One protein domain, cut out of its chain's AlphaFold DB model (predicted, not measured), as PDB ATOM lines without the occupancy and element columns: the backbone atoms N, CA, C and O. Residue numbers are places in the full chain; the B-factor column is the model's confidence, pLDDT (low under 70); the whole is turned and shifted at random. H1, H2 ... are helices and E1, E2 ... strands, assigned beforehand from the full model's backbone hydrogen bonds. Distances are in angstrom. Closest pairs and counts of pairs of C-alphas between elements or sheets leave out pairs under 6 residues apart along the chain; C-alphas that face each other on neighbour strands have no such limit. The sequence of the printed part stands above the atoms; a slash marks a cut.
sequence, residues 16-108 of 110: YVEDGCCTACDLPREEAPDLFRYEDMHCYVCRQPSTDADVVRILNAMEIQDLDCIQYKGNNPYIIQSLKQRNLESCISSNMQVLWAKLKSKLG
ATOM      1  N   TYR A  16      11.608  -0.566 -19.803       98.19
ATOM      2  CA  TYR A  16      10.748  -0.712 -18.636       98.19
ATOM      3  C   TYR A  16      10.146  -2.112 -18.569       98.19
ATOM      4  O   TYR A  16       9.974  -2.762 -19.597       98.19
ATOM      5  N   VAL A  17       9.794  -2.554 -17.363       97.69
ATOM      6  CA  VAL A  17       8.922  -3.718 -17.172       97.69
ATOM      7  C   VAL A  17       7.484  -3.244 -17.016       97.69
ATOM      8  O   VAL A  17       7.210  -2.287 -16.285       97.69
ATOM      9  N   GLU A  18       6.567  -3.898 -17.710       97.06
ATOM     10  CA  GLU A  18       5.129  -3.711 -17.566       97.06
ATOM     11  C   GLU A  18       4.620  -4.078 -16.160       97.06
ATOM     12  O   GLU A  18       4.962  -5.119 -15.590       97.06
ATOM     13  N   ASP A  19       3.781  -3.212 -15.595       95.75
ATOM     14  CA  ASP A  19       3.166  -3.401 -14.285       95.75
ATOM     15  C   ASP A  19       2.173  -4.566 -14.319       95.75
ATOM     16  O   ASP A  19       1.337  -4.647 -15.216       95.75
ATOM     17  N   GLY A  20       2.284  -5.489 -13.365       94.31
ATOM     18  CA  GLY A  20       1.451  -6.695 -13.307       94.31
ATOM     19  C   GLY A  20       1.746  -7.785 -14.352       94.31
ATOM     20  O   GLY A  20       1.064  -8.804 -14.339       94.31
ATOM     21  N   CYS A  21       2.741  -7.616 -15.233       95.06
ATOM     22  CA  CYS A  21       3.137  -8.660 -16.192       95.06
ATOM     23  C   CYS A  21       4.105  -9.696 -15.593       95.06
ATOM     24  O   CYS A  21       4.006 -10.884 -15.888       95.06
ATOM     25  N   CYS A  22       5.058  -9.248 -14.767       94.75
ATOM     26  CA  CYS A  22       6.123 -10.099 -14.232       94.75
ATOM     27  C   CYS A  22       5.571 -11.282 -13.417       94.75
ATOM     28  O   CYS A  22       4.714 -11.106 -12.555       94.75
ATOM     29  N   THR A  23       6.132 -12.470 -13.646       93.69
ATOM     30  CA  THR A  23       5.749 -13.741 -13.004       93.69
ATOM     31  C   THR A  23       6.756 -14.243 -11.976       93.69
ATOM     32  O   THR A  23       6.700 -15.412 -11.608       93.69
ATOM     33  N   ALA A  24       7.679 -13.400 -11.504       93.31
ATOM     34  CA  ALA A  24       8.695 -13.807 -10.528       93.31
ATOM     35  C   ALA A  24       9.759 -14.806 -11.012       93.31
ATOM     36  O   ALA A  24      10.414 -15.422 -10.178       93.31
ATOM     37  N   CYS A  25       9.971 -14.968 -12.322       92.94
ATOM     38  CA  CYS A  25      10.884 -15.993 -12.851       92.94
ATOM     39  C   CYS A  25      12.382 -15.731 -12.605       92.94
ATOM     40  O   CYS A  25      13.194 -16.613 -12.845       92.94
ATOM     41  N   ASP A  26      12.748 -14.527 -12.157       92.12
ATOM     42  CA  ASP A  26      14.118 -14.082 -11.850       92.12
ATOM     43  C   ASP A  26      15.111 -14.015 -13.035       92.12
ATOM     44  O   ASP A  26      16.152 -13.365 -12.926       92.12
ATOM     45  N   LEU A  27      14.746 -14.543 -14.210       94.31
ATOM     46  CA  LEU A  27      15.565 -14.536 -15.431       94.31
ATOM     47  C   LEU A  27      16.155 -13.154 -15.792       94.31
ATOM     48  O   LEU A  27      17.354 -13.076 -16.071       94.31
ATOM     49  N   PRO A  28      15.406 -12.028 -15.728       95.69
ATOM     50  CA  PRO A  28      15.987 -10.721 -16.047       95.69
ATOM     51  C   PRO A  28      17.107 -10.302 -15.087       95.69
ATOM     52  O   PRO A  28      18.060  -9.633 -15.493       95.69
ATOM     53  N   ARG A  29      17.007 -10.688 -13.808       95.44
ATOM     54  CA  ARG A  29      18.022 -10.385 -12.793       95.44
ATOM     55  C   ARG A  29      19.247 -11.277 -12.948       95.44
ATOM     56  O   ARG A  29      20.338 -10.799 -12.665       95.44
ATOM     57  N   GLU A  30      19.095 -12.524 -13.383       95.62
ATOM     58  CA  GLU A  30      20.232 -13.408 -13.661       95.62
ATOM     59  C   GLU A  30      21.047 -12.923 -14.868       95.62
ATOM     60  O   GLU A  30      22.271 -12.824 -14.785       95.62
ATOM     61  N   GLU A  31      20.377 -12.521 -15.949       97.62
ATOM     62  CA  GLU A  31      21.036 -12.053 -17.177       97.62
ATOM     63  C   GLU A  31      21.627 -10.635 -17.029       97.62
ATOM     64  O   GLU A  31      22.732 -10.319 -17.488       97.62
ATOM     65  N   ALA A  32      20.912  -9.742 -16.340       97.50
ATOM     66  CA  ALA A  32      21.304  -8.345 -16.185       97.50
ATOM     67  C   ALA A  32      21.164  -7.839 -14.732       97.50
ATOM     68  O   ALA A  32      20.419  -6.883 -14.474       97.50
ATOM     69  N   PRO A  33      21.936  -8.398 -13.773       96.81
ATOM     70  CA  PRO A  33      21.813  -8.093 -12.344       96.81
ATOM     71  C   PRO A  33      21.999  -6.626 -11.960       96.81
ATOM     72  O   PRO A  33      21.569  -6.231 -10.884       96.81
ATOM     73  N   ASP A  34      22.615  -5.790 -12.796       97.69
ATOM     74  CA  ASP A  34      22.815  -4.361 -12.499       97.69
ATOM     75  C   ASP A  34      21.725  -3.456 -13.083       97.69
ATOM     76  O   ASP A  34      21.718  -2.253 -12.812       97.69
ATOM     77  N   LEU A  35      20.857  -4.019 -13.929       98.62
ATOM     78  CA  LEU A  35      19.779  -3.313 -14.620       98.62
ATOM     79  C   LEU A  35      18.413  -3.646 -14.025       98.62
ATOM     80  O   LEU A  35      17.522  -2.801 -14.084       98.62
ATOM     81  N   PHE A  36      18.263  -4.824 -13.413       98.31
ATOM     82  CA  PHE A  36      17.019  -5.262 -12.787       98.31
ATOM     83  C   PHE A  36      17.136  -5.405 -11.268       98.31
ATOM     84  O   PHE A  36      18.163  -5.807 -10.711       98.31
ATOM     85  N   ARG A  37      16.042  -5.093 -10.580       97.19
ATOM     86  CA  ARG A  37      15.819  -5.439  -9.173       97.19
ATOM     87  C   ARG A  37      14.478  -6.130  -9.038       97.19
ATOM     88  O   ARG A  37      13.630  -6.050  -9.926       97.19
ATOM     89  N   TYR A  38      14.335  -6.813  -7.916       93.94
ATOM     90  CA  TYR A  38      13.162  -7.586  -7.583       93.94
ATOM     91  C   TYR A  38      12.620  -7.123  -6.239       93.94
ATOM     92  O   TYR A  38      13.383  -6.988  -5.282       93.94
ATOM     93  N   GLU A  39      11.325  -6.845  -6.181       92.88
ATOM     94  CA  GLU A  39      10.651  -6.403  -4.965       92.88
ATOM     95  C   GLU A  39       9.159  -6.723  -5.069       92.88
ATOM     96  O   GLU A  39       8.595  -6.648  -6.155       92.88
ATOM     97  N   ASP A  40       8.518  -7.089  -3.958       89.06
ATOM     98  CA  ASP A  40       7.068  -7.340  -3.899       89.06
ATOM     99  C   ASP A  40       6.546  -8.311  -4.977       89.06
ATOM    100  O   ASP A  40       5.485  -8.117  -5.564       89.06
ATOM    101  N   MET A  41       7.303  -9.377  -5.242       90.75
ATOM    102  CA  MET A  41       7.008 -10.371  -6.278       90.75
ATOM    103  C   MET A  41       7.004  -9.833  -7.730       90.75
ATOM    104  O   MET A  41       6.458 -10.472  -8.634       90.75
ATOM    105  N   HIS A  42       7.673  -8.708  -7.998       95.50
ATOM    106  CA  HIS A  42       7.748  -8.097  -9.328       95.50
ATOM    107  C   HIS A  42       9.170  -7.603  -9.655       95.50
ATOM    108  O   HIS A  42       9.903  -7.129  -8.783       95.50
ATOM    109  N   CYS A  43       9.589  -7.733 -10.918       96.75
ATOM    110  CA  CYS A  43      10.870  -7.208 -11.387       96.75
ATOM    111  C   CYS A  43      10.707  -5.850 -12.075       96.75
ATOM    112  O   CYS A  43       9.763  -5.600 -12.819       96.75
ATOM    113  N   TYR A  44      11.674  -4.961 -11.888       98.19
ATOM    114  CA  TYR A  44      11.679  -3.659 -12.545       98.19
ATOM    115  C   TYR A  44      13.078  -3.299 -13.024       98.19
ATOM    116  O   TYR A  44      14.081  -3.739 -12.458       98.19
ATOM    117  N   VAL A  45      13.147  -2.462 -14.059       98.50
ATOM    118  CA  VAL A  45      14.405  -1.865 -14.509       98.50
ATOM    119  C   VAL A  45      14.841  -0.859 -13.447       98.50
ATOM    120  O   VAL A  45      14.275   0.221 -13.362       98.50
ATOM    121  N   CYS A  46      15.823  -1.175 -12.608       98.31
ATOM    122  CA  CYS A  46      16.311  -0.271 -11.561       98.31
ATOM    123  C   CYS A  46      17.321   0.759 -12.082       98.31
ATOM    124  O   CYS A  46      17.567   1.778 -11.437       98.31
ATOM    125  N   ARG A  47      17.925   0.492 -13.246       98.44
ATOM    126  CA  ARG A  47      18.904   1.358 -13.908       98.44
ATOM    127  C   ARG A  47      18.807   1.165 -15.418       98.44
ATOM    128  O   ARG A  47      18.735   0.039 -15.892       98.44
ATOM    129  N   GLN A  48      18.826   2.262 -16.169       98.56
ATOM    130  CA  GLN A  48      18.857   2.204 -17.631       98.56
ATOM    131  C   GLN A  48      20.245   1.780 -18.133       98.56
ATOM    132  O   GLN A  48      21.251   2.092 -17.483       98.56
ATOM    133  N   PRO A  49      20.327   1.107 -19.292       98.31
ATOM    134  CA  PRO A  49      21.610   0.798 -19.902       98.31
ATOM    135  C   PRO A  49      22.375   2.084 -20.236       98.31
ATOM    136  O   PRO A  49      21.807   3.046 -20.749       98.31
ATOM    137  N   SER A  50      23.670   2.095 -19.924       97.50
ATOM    138  CA  SER A  50      24.560   3.257 -20.098       97.50
ATOM    139  C   SER A  50      25.767   2.973 -20.995       97.50
ATOM    140  O   SER A  50      26.488   3.889 -21.380       97.50
ATOM    141  N   THR A  51      25.976   1.701 -21.331       98.25
ATOM    142  CA  THR A  51      27.059   1.201 -22.180       98.25
ATOM    143  C   THR A  51      26.499   0.202 -23.188       98.25
ATOM    144  O   THR A  51      25.435  -0.376 -22.960       98.25
ATOM    145  N   ASP A  52      27.228  -0.065 -24.269       97.81
ATOM    146  CA  ASP A  52      26.825  -1.083 -25.250       97.81
ATOM    147  C   ASP A  52      26.703  -2.476 -24.610       97.81
ATOM    148  O   ASP A  52      25.804  -3.242 -24.950       97.81
ATOM    149  N   ALA A  53      27.547  -2.782 -23.619       97.94
ATOM    150  CA  ALA A  53      27.459  -4.022 -22.850       97.94
ATOM    151  C   ALA A  53      26.166  -4.104 -22.018       97.94
ATOM    152  O   ALA A  53      25.536  -5.161 -21.972       97.94
ATOM    153  N   ASP A  54      25.729  -2.995 -21.405       98.38
ATOM    154  CA  ASP A  54      24.426  -2.944 -20.732       98.38
ATOM    155  C   ASP A  54      23.281  -3.173 -21.736       98.38
ATOM    156  O   ASP A  54      22.330  -3.894 -21.432       98.38
ATOM    157  N   VAL A  55      23.366  -2.578 -22.935       98.50
ATOM    158  CA  VAL A  55      22.355  -2.755 -23.991       98.50
ATOM    159  C   VAL A  55      22.270  -4.218 -24.420       98.50
ATOM    160  O   VAL A  55      21.176  -4.761 -24.527       98.50
ATOM    161  N   VAL A  56      23.402  -4.892 -24.624       98.31
ATOM    162  CA  VAL A  56      23.401  -6.320 -24.970       98.31
ATOM    163  C   VAL A  56      22.739  -7.154 -23.870       98.31
ATOM    164  O   VAL A  56      21.874  -7.969 -24.177       98.31
ATOM    165  N   ARG A  57      23.073  -6.910 -22.596       98.50
ATOM    166  CA  ARG A  57      22.502  -7.651 -21.457       98.50
ATOM    167  C   ARG A  57      20.990  -7.472 -21.328       98.50
ATOM    168  O   ARG A  57      20.282  -8.447 -21.110       98.50
ATOM    169  N   ILE A  58      20.469  -6.253 -21.491       98.38
ATOM    170  CA  ILE A  58      19.013  -6.051 -21.425       98.38
ATOM    171  C   ILE A  58      18.291  -6.687 -22.619       98.38
ATOM    172  O   ILE A  58      17.202  -7.222 -22.446       98.38
ATOM    173  N   LEU A  59      18.900  -6.690 -23.810       98.38
ATOM    174  CA  LEU A  59      18.344  -7.380 -24.977       98.38
ATOM    175  C   LEU A  59      18.345  -8.903 -24.801       98.38
ATOM    176  O   LEU A  59      17.372  -9.543 -25.180       98.38
ATOM    177  N   ASN A  60      19.389  -9.474 -24.195       98.25
ATOM    178  CA  ASN A  60      19.405 -10.892 -23.835       98.25
ATOM    179  C   ASN A  60      18.303 -11.215 -22.813       98.25
ATOM    180  O   ASN A  60      17.587 -12.195 -22.980       98.25
ATOM    181  N   ALA A  61      18.097 -10.357 -21.805       98.00
ATOM    182  CA  ALA A  61      17.012 -10.532 -20.835       98.00
ATOM    183  C   ALA A  61      15.628 -10.523 -21.512       98.00
ATOM    184  O   ALA A  61      14.739 -11.275 -21.119       98.00
ATOM    185  N   MET A  62      15.453  -9.702 -22.555       97.69
ATOM    186  CA  MET A  62      14.236  -9.676 -23.372       97.69
ATOM    187  C   MET A  62      14.056 -10.922 -24.248       97.69
ATOM    188  O   MET A  62      12.933 -11.202 -24.652       97.69
ATOM    189  N   GLU A  63      15.130 -11.640 -24.570       97.19
ATOM    190  CA  GLU A  63      15.103 -12.855 -25.392       97.19
ATOM    191  C   GLU A  63      14.747 -14.101 -24.574       97.19
ATOM    192  O   GLU A  63      14.117 -15.015 -25.096       97.19
ATOM    193  N   ILE A  64      15.115 -14.124 -23.288       95.62
ATOM    194  CA  ILE A  64      14.879 -15.268 -22.394       95.62
ATOM    195  C   ILE A  64      13.622 -15.136 -21.526       95.62
ATOM    196  O   ILE A  64      13.272 -16.085 -20.832       95.62
ATOM    197  N   GLN A  65      12.968 -13.970 -21.494       89.12
ATOM    198  CA  GLN A  65      11.749 -13.784 -20.698       89.12
ATOM    199  C   GLN A  65      10.623 -14.715 -21.181       89.12
ATOM    200  O   GLN A  65      10.377 -14.834 -22.378       89.12
ATOM    201  N   ASP A  66       9.892 -15.327 -20.247       86.94
ATOM    202  CA  ASP A  66       8.756 -16.204 -20.583       86.94
ATOM    203  C   ASP A  66       7.568 -15.432 -21.173       86.94
ATOM    204  O   ASP A  66       6.778 -15.954 -21.960       86.94
ATOM    205  N   LEU A  67       7.422 -14.181 -20.743       91.62
ATOM    206  CA  LEU A  67       6.386 -13.252 -21.163       91.62
ATOM    207  C   LEU A  67       7.070 -11.968 -21.607       91.62
ATOM    208  O   LEU A  67       7.980 -11.518 -20.915       91.62
ATOM    209  N   ASP A  68       6.593 -11.353 -22.690       93.94
ATOM    210  CA  ASP A  68       7.053 -10.061 -23.222       93.94
ATOM    211  C   ASP A  68       6.770  -8.891 -22.245       93.94
ATOM    212  O   ASP A  68       6.066  -7.938 -22.573       93.94
ATOM    213  N   CYS A  69       7.280  -8.939 -21.019       95.50
ATOM    214  CA  CYS A  69       7.049  -7.947 -19.974       95.50
ATOM    215  C   CYS A  69       8.048  -6.794 -20.042       95.50
ATOM    216  O   CYS A  69       7.713  -5.666 -19.679       95.50
ATOM    217  N   ILE A  70       9.274  -7.061 -20.488       97.44
ATOM    218  CA  ILE A  70      10.301  -6.052 -20.721       97.44
ATOM    219  C   ILE A  70      10.023  -5.417 -22.080       97.44
ATOM    220  O   ILE A  70       9.964  -6.090 -23.108       97.44
ATOM    221  N   GLN A  71       9.853  -4.104 -22.079       97.31
ATOM    222  CA  GLN A  71       9.452  -3.324 -23.236       97.31
ATOM    223  C   GLN A  71      10.436  -2.192 -23.502       97.31
ATOM    224  O   GLN A  71      11.057  -1.638 -22.589       97.31
ATOM    225  N   TYR A  72      10.523  -1.805 -24.771       97.31
ATOM    226  CA  TYR A  72      11.310  -0.671 -25.225       97.31
ATOM    227  C   TYR A  72      10.416   0.364 -25.917       97.31
ATOM    228  O   TYR A  72       9.772   0.071 -26.927       97.31
ATOM    229  N   LYS A  73      10.393   1.596 -25.388       95.31
ATOM    230  CA  LYS A  73       9.640   2.740 -25.953       95.31
ATOM    231  C   LYS A  73      10.496   3.784 -26.663       95.31
ATOM    232  O   LYS A  73       9.958   4.778 -27.163       95.31
ATOM    233  N   GLY A  74      11.810   3.584 -26.673       94.38
ATOM    234  CA  GLY A  74      12.756   4.505 -27.285       94.38
ATOM    235  C   GLY A  74      12.698   4.496 -28.812       94.38
ATOM    236  O   GLY A  74      11.929   3.772 -29.447       94.38
ATOM    237  N   ASN A  75      13.533   5.331 -29.425       93.62
ATOM    238  CA  ASN A  75      13.594   5.490 -30.880       93.62
ATOM    239  C   ASN A  75      14.993   5.261 -31.477       93.62
ATOM    240  O   ASN A  75      15.186   5.519 -32.665       93.62
ATOM    241  N   ASN A  76      15.948   4.770 -30.679       94.31
ATOM    242  CA  ASN A  76      17.286   4.435 -31.155       94.31
ATOM    243  C   ASN A  76      17.203   3.352 -32.255       94.31
ATOM    244  O   ASN A  76      16.740   2.241 -31.970       94.31
ATOM    245  N   PRO A  77      17.646   3.646 -33.494       93.44
ATOM    246  CA  PRO A  77      17.528   2.722 -34.616       93.44
ATOM    247  C   PRO A  77      18.365   1.454 -34.431       93.44
ATOM    248  O   PRO A  77      17.944   0.400 -34.899       93.44
ATOM    249  N   TYR A  78      19.497   1.527 -33.722       95.94
ATOM    250  CA  TYR A  78      20.334   0.359 -33.448       95.94
ATOM    251  C   TYR A  78      19.603  -0.637 -32.547       95.94
ATOM    252  O   TYR A  78      19.495  -1.806 -32.900       95.94
ATOM    253  N   ILE A  79      18.998  -0.160 -31.453       97.19
ATOM    254  CA  ILE A  79      18.209  -1.002 -30.538       97.19
ATOM    255  C   ILE A  79      17.008  -1.617 -31.264       97.19
ATOM    256  O   ILE A  79      16.767  -2.815 -31.154       97.19
ATOM    257  N   ILE A  80      16.280  -0.823 -32.058       96.69
ATOM    258  CA  ILE A  80      15.136  -1.315 -32.843       96.69
ATOM    259  C   ILE A  80      15.571  -2.409 -33.823       96.69
ATOM    260  O   ILE A  80      14.885  -3.419 -33.960       96.69
ATOM    261  N   GLN A  81      16.693  -2.213 -34.516       96.19
ATOM    262  CA  GLN A  81      17.213  -3.200 -35.453       96.19
ATOM    263  C   GLN A  81      17.658  -4.480 -34.733       96.19
ATOM    264  O   GLN A  81      17.358  -5.568 -35.217       96.19
ATOM    265  N   SER A  82      18.308  -4.364 -33.573       97.38
ATOM    266  CA  SER A  82      18.691  -5.518 -32.756       97.38
ATOM    267  C   SER A  82      17.482  -6.300 -32.243       97.38
ATOM    268  O   SER A  82      17.505  -7.525 -32.284       97.38
ATOM    269  N   LEU A  83      16.408  -5.622 -31.823       96.75
ATOM    270  CA  LEU A  83      15.160  -6.279 -31.417       96.75
ATOM    271  C   LEU A  83      14.535  -7.057 -32.580       96.75
ATOM    272  O   LEU A  83      14.182  -8.217 -32.412       96.75
ATOM    273  N   LYS A  84      14.479  -6.465 -33.779       96.06
ATOM    274  CA  LYS A  84      14.002  -7.158 -34.990       96.06
ATOM    275  C   LYS A  84      14.833  -8.392 -35.330       96.06
ATOM    276  O   LYS A  84      14.296  -9.445 -35.634       96.06
ATOM    277  N   GLN A  85      16.159  -8.283 -35.257       97.62
ATOM    278  CA  GLN A  85      17.061  -9.408 -35.542       97.62
ATOM    279  C   GLN A  85      16.904 -10.575 -34.558       97.62
ATOM    280  O   GLN A  85      17.230 -11.704 -34.913       97.62
ATOM    281  N   ARG A  86      16.394 -10.304 -33.353       96.88
ATOM    282  CA  ARG A  86      16.100 -11.294 -32.310       96.88
ATOM    283  C   ARG A  86      14.639 -11.763 -32.311       96.88
ATOM    284  O   ARG A  86      14.254 -12.518 -31.431       96.88
ATOM    285  N   ASN A  87      13.828 -11.340 -33.287       96.06
ATOM    286  CA  ASN A  87      12.379 -11.589 -33.351       96.06
ATOM    287  C   ASN A  87      11.595 -11.036 -32.139       96.06
ATOM    288  O   ASN A  87      10.605 -11.620 -31.703       96.06
ATOM    289  N   LEU A  88      12.050  -9.912 -31.574       95.38
ATOM    290  CA  LEU A  88      11.470  -9.244 -30.400       95.38
ATOM    291  C   LEU A  88      10.669  -7.985 -30.776       95.38
ATOM    292  O   LEU A  88      10.578  -7.030 -30.000       95.38
ATOM    293  N   GLU A  89      10.086  -7.924 -31.976       93.56
ATOM    294  CA  GLU A  89       9.305  -6.765 -32.428       93.56
ATOM    295  C   GLU A  89       8.069  -6.503 -31.569       93.56
ATOM    296  O   GLU A  89       7.663  -5.348 -31.415       93.56
ATOM    297  N   SER A  90       7.493  -7.552 -30.980       91.69
ATOM    298  CA  SER A  90       6.387  -7.455 -30.023       91.69
ATOM    299  C   SER A  90       6.767  -6.662 -28.773       91.69
ATOM    300  O   SER A  90       5.886  -6.059 -28.155       91.69
ATOM    301  N   CYS A  91       8.055  -6.616 -28.418       94.56
ATOM    302  CA  CYS A  91       8.582  -5.891 -27.263       94.56
ATOM    303  C   CYS A  91       8.888  -4.412 -27.538       94.56
ATOM    304  O   CYS A  91       9.292  -3.666 -26.640       94.56
ATOM    305  N   ILE A  92       8.695  -3.957 -28.776       94.00
ATOM    306  CA  ILE A  92       8.732  -2.537 -29.103       94.00
ATOM    307  C   ILE A  92       7.354  -1.979 -28.764       94.00
ATOM    308  O   ILE A  92       6.367  -2.267 -29.450       94.00
ATOM    309  N   SER A  93       7.270  -1.147 -27.726       85.06
ATOM    310  CA  SER A  93       6.020  -0.464 -27.413       85.06
ATOM    311  C   SER A  93       5.729   0.489 -28.573       85.06
ATOM    312  O   SER A  93       6.411   1.502 -28.768       85.06
ATOM    313  N   SER A  94       4.777   0.109 -29.424       64.88
ATOM    314  CA  SER A  94       4.495   0.810 -30.667       64.88
ATOM    315  C   SER A  94       3.931   2.172 -30.325       64.88
ATOM    316  O   SER A  94       2.774   2.355 -29.955       64.88
ATOM    317  N   ASN A  95       4.785   3.167 -30.491       53.75
ATOM    318  CA  ASN A  95       4.446   4.553 -30.298       53.75
ATOM    319  C   ASN A  95       3.702   5.041 -31.551       53.75
ATOM    320  O   ASN A  95       4.138   5.972 -32.223       53.75
ATOM    321  N   MET A  96       2.600   4.374 -31.928       50.75
ATOM    322  CA  MET A  96       1.779   4.764 -33.079       50.75
ATOM    323  C   MET A  96       1.356   6.236 -32.911       50.75
ATOM    324  O   MET A  96       1.385   7.000 -33.863       50.75
ATOM    325  N   GLN A  97       1.169   6.702 -31.673       47.94
ATOM    326  CA  GLN A  97       0.992   8.117 -31.332       47.94
ATOM    327  C   GLN A  97       2.204   9.015 -31.677       47.94
ATOM    328  O   GLN A  97       2.010  10.100 -32.215       47.94
ATOM    329  N   VAL A  98       3.451   8.582 -31.448       45.94
ATOM    330  CA  VAL A  98       4.664   9.359 -31.799       45.94
ATOM    331  C   VAL A  98       4.999   9.283 -33.288       45.94
ATOM    332  O   VAL A  98       5.474  10.270 -33.848       45.94
ATOM    333  N   LEU A  99       4.717   8.161 -33.954       51.91
ATOM    334  CA  LEU A  99       4.821   8.038 -35.410       51.91
ATOM    335  C   LEU A  99       3.824   8.969 -36.105       51.91
ATOM    336  O   LEU A  99       4.232   9.717 -36.987       51.91
ATOM    337  N   TRP A 100       2.567   9.012 -35.648       49.12
ATOM    338  CA  TRP A 100       1.571   9.977 -36.122       49.12
ATOM    339  C   TRP A 100       1.933  11.425 -35.759       49.12
ATOM    340  O   TRP A 100       1.784  12.298 -36.607       49.12
ATOM    341  N   ALA A 101       2.459  11.712 -34.562       51.88
ATOM    342  CA  ALA A 101       2.896  13.065 -34.188       51.88
ATOM    343  C   ALA A 101       4.070  13.564 -35.051       51.88
ATOM    344  O   ALA A 101       4.058  14.702 -35.526       51.88
ATOM    345  N   LYS A 102       5.053  12.694 -35.329       53.19
ATOM    346  CA  LYS A 102       6.159  12.980 -36.255       53.19
ATOM    347  C   LYS A 102       5.672  13.105 -37.701       53.19
ATOM    348  O   LYS A 102       6.154  13.981 -38.414       53.19
ATOM    349  N   LEU A 103       4.697  12.296 -38.129       57.59
ATOM    350  CA  LEU A 103       4.075  12.427 -39.452       57.59
ATOM    351  C   LEU A 103       3.315  13.754 -39.589       57.59
ATOM    352  O   LEU A 103       3.540  14.464 -40.561       57.59
ATOM    353  N   LYS A 104       2.476  14.130 -38.614       61.38
ATOM    354  CA  LYS A 104       1.728  15.402 -38.610       61.38
ATOM    355  C   LYS A 104       2.662  16.606 -38.661       61.38
ATOM    356  O   LYS A 104       2.465  17.500 -39.478       61.38
ATOM    357  N   SER A 105       3.732  16.581 -37.864       60.09
ATOM    358  CA  SER A 105       4.769  17.616 -37.879       60.09
ATOM    359  C   SER A 105       5.483  17.728 -39.229       60.09
ATOM    360  O   SER A 105       5.858  18.832 -39.613       60.09
ATOM    361  N   LYS A 106       5.687  16.614 -39.944       63.84
ATOM    362  CA  LYS A 106       6.377  16.586 -41.244       63.84
ATOM    363  C   LYS A 106       5.446  16.887 -42.428       63.84
ATOM    364  O   LYS A 106       5.918  17.339 -43.462       63.84
ATOM    365  N   LEU A 107       4.144  16.643 -42.273       71.62
ATOM    366  CA  LEU A 107       3.110  16.854 -43.292       71.62
ATOM    367  C   LEU A 107       2.364  18.192 -43.140       71.62
ATOM    368  O   LEU A 107       1.535  18.513 -43.983       71.62
ATOM    369  N   GLY A 108       2.631  18.971 -42.085       52.88
ATOM    370  CA  GLY A 108       1.994  20.276 -41.867       52.88
ATOM    371  C   GLY A 108       0.489  20.205 -41.587       52.88
ATOM    372  O   GLY A 108      -0.209  21.209 -41.708       52.88
TER     373      GLY A 108
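This is residues 16 to 108 of the 110 residues of an uncharacterized protein of Thalassocella blandensis (UniProt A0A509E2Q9). Picture a body of short parts, with the hairpin E1 and E2 at one end, the helices H1, H2 and H3 following one another in a row from there, and the short strand E3 in the middle, and from this body a helical tail sticks out with residues 99 to 108, of which 99 to 107 belong to H4. The printed part has 93 residues with four named helices and three named strands, in the order H1, E1, E2, H2, E3, H3, H4; its class is mixed, helices and strands, and its one sheet is E1 - E2, antiparallel. The whole is only just compact, close to loose, with a radius of gyration of the C-alphas of 14.4 A, and it is elongated, spanning 47 by 27 by 23 A.

Start at residues 16 to 17, which pair antiparallel with residues 70 to 71 of E3, residues 70 to 72; E3 pairs with no named strand. Next find H1, residues 27 to 31, and E1, residues 36 to 39, whose closest C-alphas, those of Arg 29 and Phe 36, are 5.2 A apart. E1 forms a hairpin with E2, residues 42 to 45, at 148 degrees between their directions; look for N 37 and O 44, 3.0 A apart, and N 42 and O 39, 2.9 A apart, both within hydrogen-bond range. Go on to H2, residues 52 to 64, which touches H1, the closest C-alphas being those of Pro 28 and Ala 61, 4.9 A apart. H3, residues 77 to 85, is close to H2 but not clearly touching, with the C-alphas of Leu 59 and Leu 83 the closest at 7.3 A. H2 and H3 run the same way at a shallow tilt of 32 degrees, only just short of steep. Last comes H4, residues 96 to 107, which is apart from H3, H2 and E3. In H1, H2, H3 and H4 every O i to N i+4 pair is within hydrogen-bond range.

Find C-alpha 27 at (15.565, -14.536, -15.431), where H1 begins; it is 6.3 A long. E1 measures 10.2 A and E2 10.5 A. From C-alpha 52 at (26.825, -1.083, -25.250), H2 runs 18.8 A. E3 covers 7.1 A and H3 12.2 A. H4, 15.9 A long, ends with C-alpha 107 at (3.110, 16.854, -43.292).

The two C-alphas farthest apart are those of Glu 30 and Gly 108, 47.6 A. The printed part has no cut, and no link between its named elements is long. Without residues 99 to 108 the body spans 33 by 27 by 20 A. In the B-factor column, the mean pLDDT of the printed part is 89.3, but residues 94 to 106 and residue 108 are under 70, and H4 has a mean of 55.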